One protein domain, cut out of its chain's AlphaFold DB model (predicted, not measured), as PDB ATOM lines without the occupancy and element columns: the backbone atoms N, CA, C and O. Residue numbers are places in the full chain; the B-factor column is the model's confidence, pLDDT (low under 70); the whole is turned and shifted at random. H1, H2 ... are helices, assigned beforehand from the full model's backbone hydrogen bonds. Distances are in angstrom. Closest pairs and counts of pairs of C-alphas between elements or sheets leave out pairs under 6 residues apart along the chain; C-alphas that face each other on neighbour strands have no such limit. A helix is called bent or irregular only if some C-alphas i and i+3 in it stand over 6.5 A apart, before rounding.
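What this domain is: This is residues 365 to 431 of the 569 residues of an uncharacterized protein of Microthlaspi erraticum (UniProt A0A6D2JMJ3). Three helices form a small up-and-down bundle, their centres at the corners of a triangle, with each helix running against the one before it. A long stretch with no named element, residues 365 to 384, runs past H2 and H3 on the side away from H1, then past one end of the bundle to reach H1. The printed part has 67 residues with three named helices, H1, H2 and H3 in chain order, and no named strand; the class is all helix. The whole is compact and rounded, with a radius of gyration of the C-alphas of 11.1 A and spans of 30 by 25 by 18 A.

How they stand to each other: The longest helix, H1, residues 385 to 397, touches H2, residues 401 to 411, with residues 392 to 396 alone. Their closest C-alphas, those of Val 392 and Ser 411, are 6.5 A apart, and this helical hairpin has a shallow tilt of 26 degrees, opposite ways. H2 also touches H3, residues 419 to 429, in a second helical hairpin, at a shallow tilt of 16 degrees, opposite ways; the closest C-alphas, of Phe 410 and His 421, are 7.0 A apart. H1 and H3 are close but not clearly touching and run the same way at a shallow tilt of 28 degrees; their closest C-alphas, of Tyr 388 and Trp 422, are 6.7 A apart. In H3 every O i to N i+4 pair is within hydrogen-bond range; in H1 it is 8 of 9 and in H2 5 of 7.

Where its parts are: H1 is 19.1 A long from first to last C-alpha, beginning at C-alpha 385 (-23.898, -46.183, -20.293). H2 is 15.2 A long and irregular, with C-alphas 402 and 405 7.4 A apart. H3 is 15.6 A long and ends at C-alpha 429 (-22.118, -31.613, -29.454).

The domain as a whole: The two C-alphas farthest apart, of Lys 378 and Thr 399, are 32.0 A apart. The printed part has no cut; the link from H1 to H2 is tight and that from H2 to H3 short. The mean pLDDT of the printed part is 79.5, with residues 365 to 372, 397 to 404 and 431 under 70.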
ATOM      1  N   ALA A 365     -20.641 -29.299 -39.528       53.38
ATOM      2  CA  ALA A 365     -21.736 -28.527 -40.135       53.38
ATOM      3  C   ALA A 365     -23.139 -29.147 -39.943       53.38
ATOM      4  O   ALA A 365     -24.149 -28.436 -40.019       53.38
ATOM      5  N   PHE A 366     -23.195 -30.461 -39.691       59.19
ATOM      6  CA  PHE A 366     -24.414 -31.262 -39.563       59.19
ATOM      7  C   PHE A 366     -24.323 -32.171 -38.324       59.19
ATOM      8  O   PHE A 366     -23.353 -32.936 -38.229       59.19
ATOM      9  N   PRO A 367     -25.305 -32.129 -37.398       66.81
ATOM     10  CA  PRO A 367     -25.255 -32.900 -36.152       66.81
ATOM     11  C   PRO A 367     -25.375 -34.413 -36.392       66.81
ATOM     12  O   PRO A 367     -24.793 -35.198 -35.654       66.81
ATOM     13  N   MET A 368     -26.074 -34.815 -37.457       68.44
ATOM     14  CA  MET A 368     -26.318 -36.203 -37.852       68.44
ATOM     15  C   MET A 368     -26.028 -36.388 -39.351       68.44
ATOM     16  O   MET A 368     -25.852 -35.407 -40.078       68.44
ATOM     17  N   VAL A 369     -25.939 -37.640 -39.803       66.00
ATOM     18  CA  VAL A 369     -25.799 -38.032 -41.217       66.00
ATOM     19  C   VAL A 369     -27.094 -38.725 -41.654       66.00
ATOM     20  O   VAL A 369     -27.714 -39.420 -40.852       66.00
ATOM     21  N   GLN A 370     -27.526 -38.521 -42.897       56.06
ATOM     22  CA  GLN A 370     -28.703 -39.199 -43.454       56.06
ATOM     23  C   GLN A 370     -28.435 -40.710 -43.603       56.06
ATOM     24  O   GLN A 370     -27.290 -41.104 -43.799       56.06
ATOM     25  N   GLN A 371     -29.473 -41.552 -43.490       64.00
ATOM     26  CA  GLN A 371     -29.353 -43.025 -43.523       64.00
ATOM     27  C   GLN A 371     -28.334 -43.584 -42.501       64.00
ATOM     28  O   GLN A 371     -27.598 -44.526 -42.770       64.00
ATOM     29  N   HIS A 372     -28.308 -43.014 -41.292       68.38
ATOM     30  CA  HIS A 372     -27.303 -43.270 -40.251       68.38
ATOM     31  C   HIS A 372     -27.149 -44.721 -39.756       68.38
ATOM     32  O   HIS A 372     -26.207 -45.004 -39.022       68.38
ATOM     33  N   GLY A 373     -28.080 -45.631 -40.057       75.56
ATOM     34  CA  GLY A 373     -27.946 -47.060 -39.747       75.56
ATOM     35  C   GLY A 373     -27.921 -47.460 -38.261       75.56
ATOM     36  O   GLY A 373     -27.896 -48.649 -37.987       75.56
ATOM     37  N   PHE A 374     -27.964 -46.525 -37.301       80.56
ATOM     38  CA  PHE A 374     -27.804 -46.786 -35.853       80.56
ATOM     39  C   PHE A 374     -28.605 -47.963 -35.261       80.56
ATOM     40  O   PHE A 374     -28.080 -48.643 -34.381       80.56
ATOM     41  N   ALA A 375     -29.828 -48.227 -35.733       77.12
ATOM     42  CA  ALA A 375     -30.649 -49.364 -35.287       77.12
ATOM     43  C   ALA A 375     -30.135 -50.738 -35.777       77.12
ATOM     44  O   ALA A 375     -30.504 -51.770 -35.230       77.12
ATOM     45  N   LEU A 376     -29.269 -50.743 -36.792       82.31
ATOM     46  CA  LEU A 376     -28.575 -51.904 -37.355       82.31
ATOM     47  C   LEU A 376     -27.098 -51.969 -36.923       82.31
ATOM     48  O   LEU A 376     -26.362 -52.828 -37.418       82.31
ATOM     49  N   SER A 377     -26.636 -51.066 -36.046       80.12
ATOM     50  CA  SER A 377     -25.237 -51.072 -35.617       80.12
ATOM     51  C   SER A 377     -24.909 -52.328 -34.807       80.12
ATOM     52  O   SER A 377     -25.667 -52.782 -33.944       80.12
ATOM     53  N   LYS A 378     -23.737 -52.880 -35.123       84.25
ATOM     54  CA  LYS A 378     -23.107 -54.026 -34.461       84.25
ATOM     55  C   LYS A 378     -21.887 -53.582 -33.642       84.25
ATOM     56  O   LYS A 378     -21.023 -54.402 -33.339       84.25
ATOM     57  N   SER A 379     -21.773 -52.283 -33.354       87.19
ATOM     58  CA  SER A 379     -20.655 -51.739 -32.583       87.19
ATOM     59  C   SER A 379     -20.737 -52.191 -31.112       87.19
ATOM     60  O   SER A 379     -21.832 -52.472 -30.616       87.19
ATOM     61  N   PRO A 380     -19.603 -52.309 -30.394       90.50
ATOM     62  CA  PRO A 380     -19.617 -52.747 -29.001       90.50
ATOM     63  C   PRO A 380     -20.486 -51.848 -28.114       90.50
ATOM     64  O   PRO A 380     -20.558 -50.633 -28.326       90.50
ATOM     65  N   LEU A 381     -21.104 -52.442 -27.088       89.94
ATOM     66  CA  LEU A 381     -21.786 -51.692 -26.032       89.94
ATOM     67  C   LEU A 381     -20.813 -50.712 -25.362       89.94
ATOM     68  O   LEU A 381     -19.628 -51.004 -25.185       89.94
ATOM     69  N   LEU A 382     -21.315 -49.534 -25.002       89.38
ATOM     70  CA  LEU A 382     -20.513 -48.491 -24.379       89.38
ATOM     71  C   LEU A 382     -20.137 -48.891 -22.944       89.38
ATOM     72  O   LEU A 382     -21.006 -49.213 -22.139       89.38
ATOM     73  N   ALA A 383     -18.843 -48.821 -22.611       85.69
ATOM     74  CA  ALA A 383     -18.318 -49.244 -21.308       85.69
ATOM     75  C   ALA A 383     -18.869 -48.443 -20.107       85.69
ATOM     76  O   ALA A 383     -18.832 -48.932 -18.983       85.69
ATOM     77  N   ASN A 384     -19.393 -47.234 -20.339       87.81
ATOM     78  CA  ASN A 384     -20.147 -46.459 -19.355       87.81
ATOM     79  C   ASN A 384     -21.456 -45.933 -19.990       87.81
ATOM     80  O   ASN A 384     -21.438 -44.889 -20.650       87.81
ATOM     81  N   PRO A 385     -22.592 -46.634 -19.807       88.31
ATOM     82  CA  PRO A 385     -23.898 -46.183 -20.293       88.31
ATOM     83  C   PRO A 385     -24.411 -44.898 -19.623       88.31
ATOM     84  O   PRO A 385     -25.101 -44.108 -20.266       88.31
ATOM     85  N   GLU A 386     -24.053 -44.643 -18.360       88.50
ATOM     86  CA  GLU A 386     -24.496 -43.453 -17.619       88.50
ATOM     87  C   GLU A 386     -23.958 -42.162 -18.243       88.50
ATOM     88  O   GLU A 386     -24.666 -41.158 -18.303       88.50
ATOM     89  N   GLN A 387     -22.730 -42.185 -18.771       89.75
ATOM     90  CA  GLN A 387     -22.133 -41.035 -19.453       89.75
ATOM     91  C   GLN A 387     -22.913 -40.657 -20.725       89.75
ATOM     92  O   GLN A 387     -23.093 -39.470 -21.013       89.75
ATOM     93  N   TYR A 388     -23.431 -41.652 -21.456       91.06
ATOM     94  CA  TYR A 388     -24.347 -41.435 -22.579       91.06
ATOM     95  C   TYR A 388     -25.683 -40.860 -22.089       91.06
ATOM     96  O   TYR A 388     -26.126 -39.829 -22.596       91.06
ATOM     97  N   GLY A 389     -26.276 -41.466 -21.052       87.56
ATOM     98  CA  GLY A 389     -27.533 -41.018 -20.448       87.56
ATOM     99  C   GLY A 389     -27.494 -39.561 -19.974       87.56
ATOM    100  O   GLY A 389     -28.350 -38.759 -20.350       87.56
ATOM    101  N   ARG A 390     -26.446 -39.187 -19.227       89.19
ATOM    102  CA  ARG A 390     -26.173 -37.812 -18.779       89.19
ATOM    103  C   ARG A 390     -26.063 -36.848 -19.957       89.19
ATOM    104  O   ARG A 390     -26.659 -35.774 -19.913       89.19
ATOM    105  N   LEU A 391     -25.323 -37.209 -21.009       87.88
ATOM    106  CA  LEU A 391     -25.099 -36.313 -22.147       87.88
ATOM    107  C   LEU A 391     -26.373 -36.102 -22.981       87.88
ATOM    108  O   LEU A 391     -26.669 -34.963 -23.345       87.88
ATOM    109  N   VAL A 392     -27.160 -37.154 -23.234       87.31
ATOM    110  CA  VAL A 392     -28.478 -37.023 -23.886       87.31
ATOM    111  C   VAL A 392     -29.426 -36.197 -23.014       87.31
ATOM    112  O   VAL A 392     -30.023 -35.248 -23.513       87.31
ATOM    113  N   GLY A 393     -29.506 -36.482 -21.708       84.44
ATOM    114  CA  GLY A 393     -30.335 -35.730 -20.761       84.44
ATOM    115  C   GLY A 393     -30.009 -34.233 -20.740       84.44
ATOM    116  O   GLY A 393     -30.907 -33.403 -20.868       84.44
ATOM    117  N   ARG A 394     -28.720 -33.866 -20.689       82.44
ATOM    118  CA  ARG A 394     -28.300 -32.458 -20.788       82.44
ATOM    119  C   ARG A 394     -28.669 -31.818 -22.127       82.44
ATOM    120  O   ARG A 394     -29.004 -30.640 -22.150       82.44
ATOM    121  N   LEU A 395     -28.637 -32.564 -23.232       78.25
ATOM    122  CA  LEU A 395     -29.020 -32.054 -24.553       78.25
ATOM    123  C   LEU A 395     -30.538 -31.887 -24.740       78.25
ATOM    124  O   LEU A 395     -30.929 -31.060 -25.558       78.25
ATOM    125  N   ILE A 396     -31.381 -32.596 -23.977       73.62
ATOM    126  CA  ILE A 396     -32.843 -32.381 -23.947       73.62
ATOM    127  C   ILE A 396     -33.187 -31.010 -23.335       73.62
ATOM    128  O   ILE A 396     -34.078 -30.325 -23.823       73.62
ATOM    129  N   VAL A 397     -32.449 -30.583 -22.304       66.00
ATOM    130  CA  VAL A 397     -32.659 -29.299 -21.595       66.00
ATOM    131  C   VAL A 397     -32.171 -28.079 -22.404       66.00
ATOM    132  O   VAL A 397     -32.545 -26.937 -22.124       66.00
ATOM    133  N   VAL A 398     -31.349 -28.292 -23.440       60.78
ATOM    134  CA  VAL A 398     -30.886 -27.212 -24.324       60.78
ATOM    135  C   VAL A 398     -32.016 -26.761 -25.254       60.78
ATOM    136  O   VAL A 398     -32.495 -27.534 -26.082       60.78
ATOM    137  N   THR A 399     -32.369 -25.473 -25.226       54.81
ATOM    138  CA  THR A 399     -33.416 -24.876 -26.080       54.81
ATOM    139  C   THR A 399     -32.947 -24.658 -27.531       54.81
ATOM    140  O   THR A 399     -32.847 -23.542 -28.044       54.81
ATOM    141  N   ARG A 400     -32.635 -25.762 -28.227       61.19
ATOM    142  CA  ARG A 400     -32.205 -25.796 -29.636       61.19
ATOM    143  C   ARG A 400     -33.086 -26.736 -30.477       61.19
ATOM    144  O   ARG A 400     -32.697 -27.888 -30.682       61.19
ATOM    145  N   PRO A 401     -34.173 -26.231 -31.095       55.91
ATOM    146  CA  PRO A 401     -35.002 -26.991 -32.043       55.91
ATOM    147  C   PRO A 401     -34.195 -27.684 -33.154       55.91
ATOM    148  O   PRO A 401     -34.506 -28.794 -33.576       55.91
ATOM    149  N   ASN A 402     -33.076 -27.076 -33.570       55.72
ATOM    150  CA  ASN A 402     -32.166 -27.630 -34.576       55.72
ATOM    151  C   ASN A 402     -31.470 -28.951 -34.161       55.72
ATOM    152  O   ASN A 402     -30.773 -29.543 -34.990       55.72
ATOM    153  N   LEU A 403     -31.552 -29.348 -32.887       69.19
ATOM    154  CA  LEU A 403     -30.996 -30.594 -32.354       69.19
ATOM    155  C   LEU A 403     -32.080 -31.612 -31.973       69.19
ATOM    156  O   LEU A 403     -31.743 -32.785 -31.852       69.19
ATOM    157  N   THR A 404     -33.348 -31.208 -31.832       67.69
ATOM    158  CA  THR A 404     -34.436 -32.048 -31.294       67.69
ATOM    159  C   THR A 404     -34.560 -33.393 -32.008       67.69
ATOM    160  O   THR A 404     -34.610 -34.419 -31.340       67.69
ATOM    161  N   TYR A 405     -34.502 -33.422 -33.345       72.88
ATOM    162  CA  TYR A 405     -34.503 -34.679 -34.109       72.88
ATOM    163  C   TYR A 405     -33.326 -35.597 -33.738       72.88
ATOM    164  O   TYR A 405     -33.512 -36.785 -33.491       72.88
ATOM    165  N   ALA A 406     -32.110 -35.050 -33.644       77.69
ATOM    166  CA  ALA A 406     -30.934 -35.835 -33.287       77.69
ATOM    167  C   ALA A 406     -31.021 -36.359 -31.843       77.69
ATOM    168  O   ALA A 406     -30.736 -37.528 -31.598       77.69
ATOM    169  N   VAL A 407     -31.454 -35.516 -30.903       81.62
ATOM    170  CA  VAL A 407     -31.630 -35.878 -29.489       81.62
ATOM    171  C   VAL A 407     -32.727 -36.935 -29.315       81.62
ATOM    172  O   VAL A 407     -32.522 -37.883 -28.564       81.62
ATOM    173  N   HIS A 408     -33.832 -36.841 -30.063       80.50
ATOM    174  CA  HIS A 408     -34.892 -37.854 -30.106       80.50
ATOM    175  C   HIS A 408     -34.385 -39.211 -30.617       80.50
ATOM    176  O   HIS A 408     -34.666 -40.239 -30.010       80.50
ATOM    177  N   ILE A 409     -33.599 -39.241 -31.698       83.31
ATOM    178  CA  ILE A 409     -33.004 -40.493 -32.190       83.31
ATOM    179  C   ILE A 409     -32.026 -41.078 -31.156       83.31
ATOM    180  O   ILE A 409     -32.011 -42.288 -30.948       83.31
ATOM    181  N   PHE A 410     -31.237 -40.254 -30.457       87.75
ATOM    182  CA  PHE A 410     -30.309 -40.753 -29.435       87.75
ATOM    183  C   PHE A 410     -30.985 -41.179 -28.122       87.75
ATOM    184  O   PHE A 410     -30.475 -42.095 -27.470       87.75
ATOM    185  N   SER A 411     -32.137 -40.607 -27.749       88.69
ATOM    186  CA  SER A 411     -32.875 -41.032 -26.552       88.69
ATOM    187  C   SER A 411     -33.509 -42.425 -26.691       88.69
ATOM    188  O   SER A 411     -33.682 -43.113 -25.688       88.69
ATOM    189  N   GLN A 412     -33.745 -42.909 -27.916       87.50
ATOM    190  CA  GLN A 412     -34.197 -44.287 -28.168       87.50
ATOM    191  C   GLN A 412     -33.166 -45.350 -27.733       87.50
ATOM    192  O   GLN A 412     -33.541 -46.452 -27.340       87.50
ATOM    193  N   PHE A 413     -31.864 -45.031 -27.751       88.50
ATOM    194  CA  PHE A 413     -30.787 -45.991 -27.454       88.50
ATOM    195  C   PHE A 413     -30.317 -45.990 -25.987       88.50
ATOM    196  O   PHE A 413     -29.387 -46.715 -25.640       88.50
ATOM    197  N   MET A 414     -30.971 -45.225 -25.103       86.88
ATOM    198  CA  MET A 414     -30.554 -45.009 -23.703       86.88
ATOM    199  C   MET A 414     -30.404 -46.296 -22.877       86.88
ATOM    200  O   MET A 414     -29.567 -46.347 -21.982       86.88
ATOM    201  N   GLN A 415     -31.177 -47.345 -23.179       84.81
ATOM    202  CA  GLN A 415     -31.109 -48.625 -22.460       84.81
ATOM    203  C   GLN A 415     -29.877 -49.472 -22.824       84.81
ATOM    204  O   GLN A 415     -29.430 -50.280 -22.013       84.81
ATOM    205  N   LYS A 416     -29.361 -49.349 -24.058       87.44
ATOM    206  CA  LYS A 416     -28.249 -50.159 -24.597       87.44
ATOM    207  C   LYS A 416     -27.394 -49.336 -25.578       87.44
ATOM    208  O   LYS A 416     -27.347 -49.669 -26.766       87.44
ATOM    209  N   PRO A 417     -26.732 -48.259 -25.117       91.50
ATOM    210  CA  PRO A 417     -25.926 -47.408 -25.985       91.50
ATOM    211  C   PRO A 417     -24.693 -48.158 -26.497       91.50
ATOM    212  O   PRO A 417     -24.011 -48.856 -25.742       91.50
ATOM    213  N   GLN A 418     -24.387 -47.988 -27.780       92.62
ATOM    214  CA  GLN A 418     -23.203 -48.550 -28.428       92.62
ATOM    215  C   GLN A 418     -22.172 -47.470 -28.803       92.62
ATOM    216  O   GLN A 418     -22.441 -46.265 -28.754       92.62
ATOM    217  N   HIS A 419     -20.983 -47.902 -29.222       89.88
ATOM    218  CA  HIS A 419     -19.877 -47.015 -29.586       89.88
ATOM    219  C   HIS A 419     -20.190 -46.089 -30.780       89.88
ATOM    220  O   HIS A 419     -19.779 -44.923 -30.780       89.88
ATOM    221  N   ASP A 420     -20.970 -46.553 -31.764       89.12
ATOM    222  CA  ASP A 420     -21.435 -45.716 -32.881       89.12
ATOM    223  C   ASP A 420     -22.393 -44.616 -32.404       89.12
ATOM    224  O   ASP A 420     -22.290 -43.465 -32.838       89.12
ATOM    225  N   HIS A 421     -23.297 -44.946 -31.472       90.81
ATOM    226  CA  HIS A 421     -24.245 -43.987 -30.895       90.81
ATOM    227  C   HIS A 421     -23.499 -42.891 -30.133       90.81
ATOM    228  O   HIS A 421     -23.788 -41.715 -30.322       90.81
ATOM    229  N   TRP A 422     -22.487 -43.253 -29.338       90.19
ATOM    230  CA  TRP A 422     -21.612 -42.300 -28.645       90.19
ATOM    231  C   TRP A 422     -20.818 -41.412 -29.615       90.19
ATOM    232  O   TRP A 422     -20.790 -40.188 -29.470       90.19
ATOM    233  N   THR A 423     -20.229 -42.008 -30.655       88.38
ATOM    234  CA  THR A 423     -19.466 -41.288 -31.690       88.38
ATOM    235  C   THR A 423     -20.340 -40.273 -32.431       88.38
ATOM    236  O   THR A 423     -19.911 -39.148 -32.714       88.38
ATOM    237  N   ALA A 424     -21.590 -40.636 -32.715       86.81
ATOM    238  CA  ALA A 424     -22.545 -39.754 -33.364       86.81
ATOM    239  C   ALA A 424     -23.158 -38.717 -32.404       86.81
ATOM    240  O   ALA A 424     -23.324 -37.567 -32.802       86.81
ATOM    241  N   LEU A 425     -23.386 -39.043 -31.128       87.94
ATOM    242  CA  LEU A 425     -23.782 -38.073 -30.100       87.94
ATOM    243  C   LEU A 425     -22.702 -36.989 -29.914       87.94
ATOM    244  O   LEU A 425     -23.001 -35.795 -29.902       87.94
ATOM    245  N   MET A 426     -21.425 -37.379 -29.910       87.62
ATOM    246  CA  MET A 426     -20.294 -36.443 -29.920       87.62
ATOM    247  C   MET A 426     -20.256 -35.558 -31.176       87.62
ATOM    248  O   MET A 426     -19.850 -34.396 -31.107       87.62
ATOM    249  N   ARG A 427     -20.734 -36.046 -32.329       84.12
ATOM    250  CA  ARG A 427     -20.913 -35.224 -33.540       84.12
ATOM    251  C   ARG A 427     -21.980 -34.137 -33.350       84.12
ATOM    252  O   ARG A 427     -21.786 -33.030 -33.856       84.12
ATOM    253  N   VAL A 428     -23.051 -34.412 -32.595       82.88
ATOM    254  CA  VAL A 428     -24.087 -33.422 -32.236       82.88
ATOM    255  C   VAL A 428     -23.488 -32.290 -31.405       82.88
ATOM    256  O   VAL A 428     -23.644 -31.124 -31.768       82.88
ATOM    257  N   VAL A 429     -22.750 -32.617 -30.337       81.62
ATOM    258  CA  VAL A 429     -22.118 -31.613 -29.454       81.62
ATOM    259  C   VAL A 429     -21.099 -30.760 -30.220       81.62
ATOM    260  O   VAL A 429     -21.012 -29.549 -30.018       81.62
ATOM    261  N   ARG A 430     -20.385 -31.354 -31.188       77.19
ATOM    262  CA  ARG A 430     -19.459 -30.647 -32.090       77.19
ATOM    263  C   ARG A 430     -20.135 -29.770 -33.156       77.19
ATOM    264  O   ARG A 430     -19.410 -29.195 -33.971       77.19
ATOM    265  N   CYS A 431     -21.465 -29.651 -33.200       65.25
ATOM    266  CA  CYS A 431     -22.189 -28.823 -34.172       65.25
ATOM    267  C   CYS A 431     -22.482 -27.404 -33.626       65.25
ATOM    268  O   CYS A 431     -23.459 -27.217 -32.880       65.25
TER     269      CYS A 431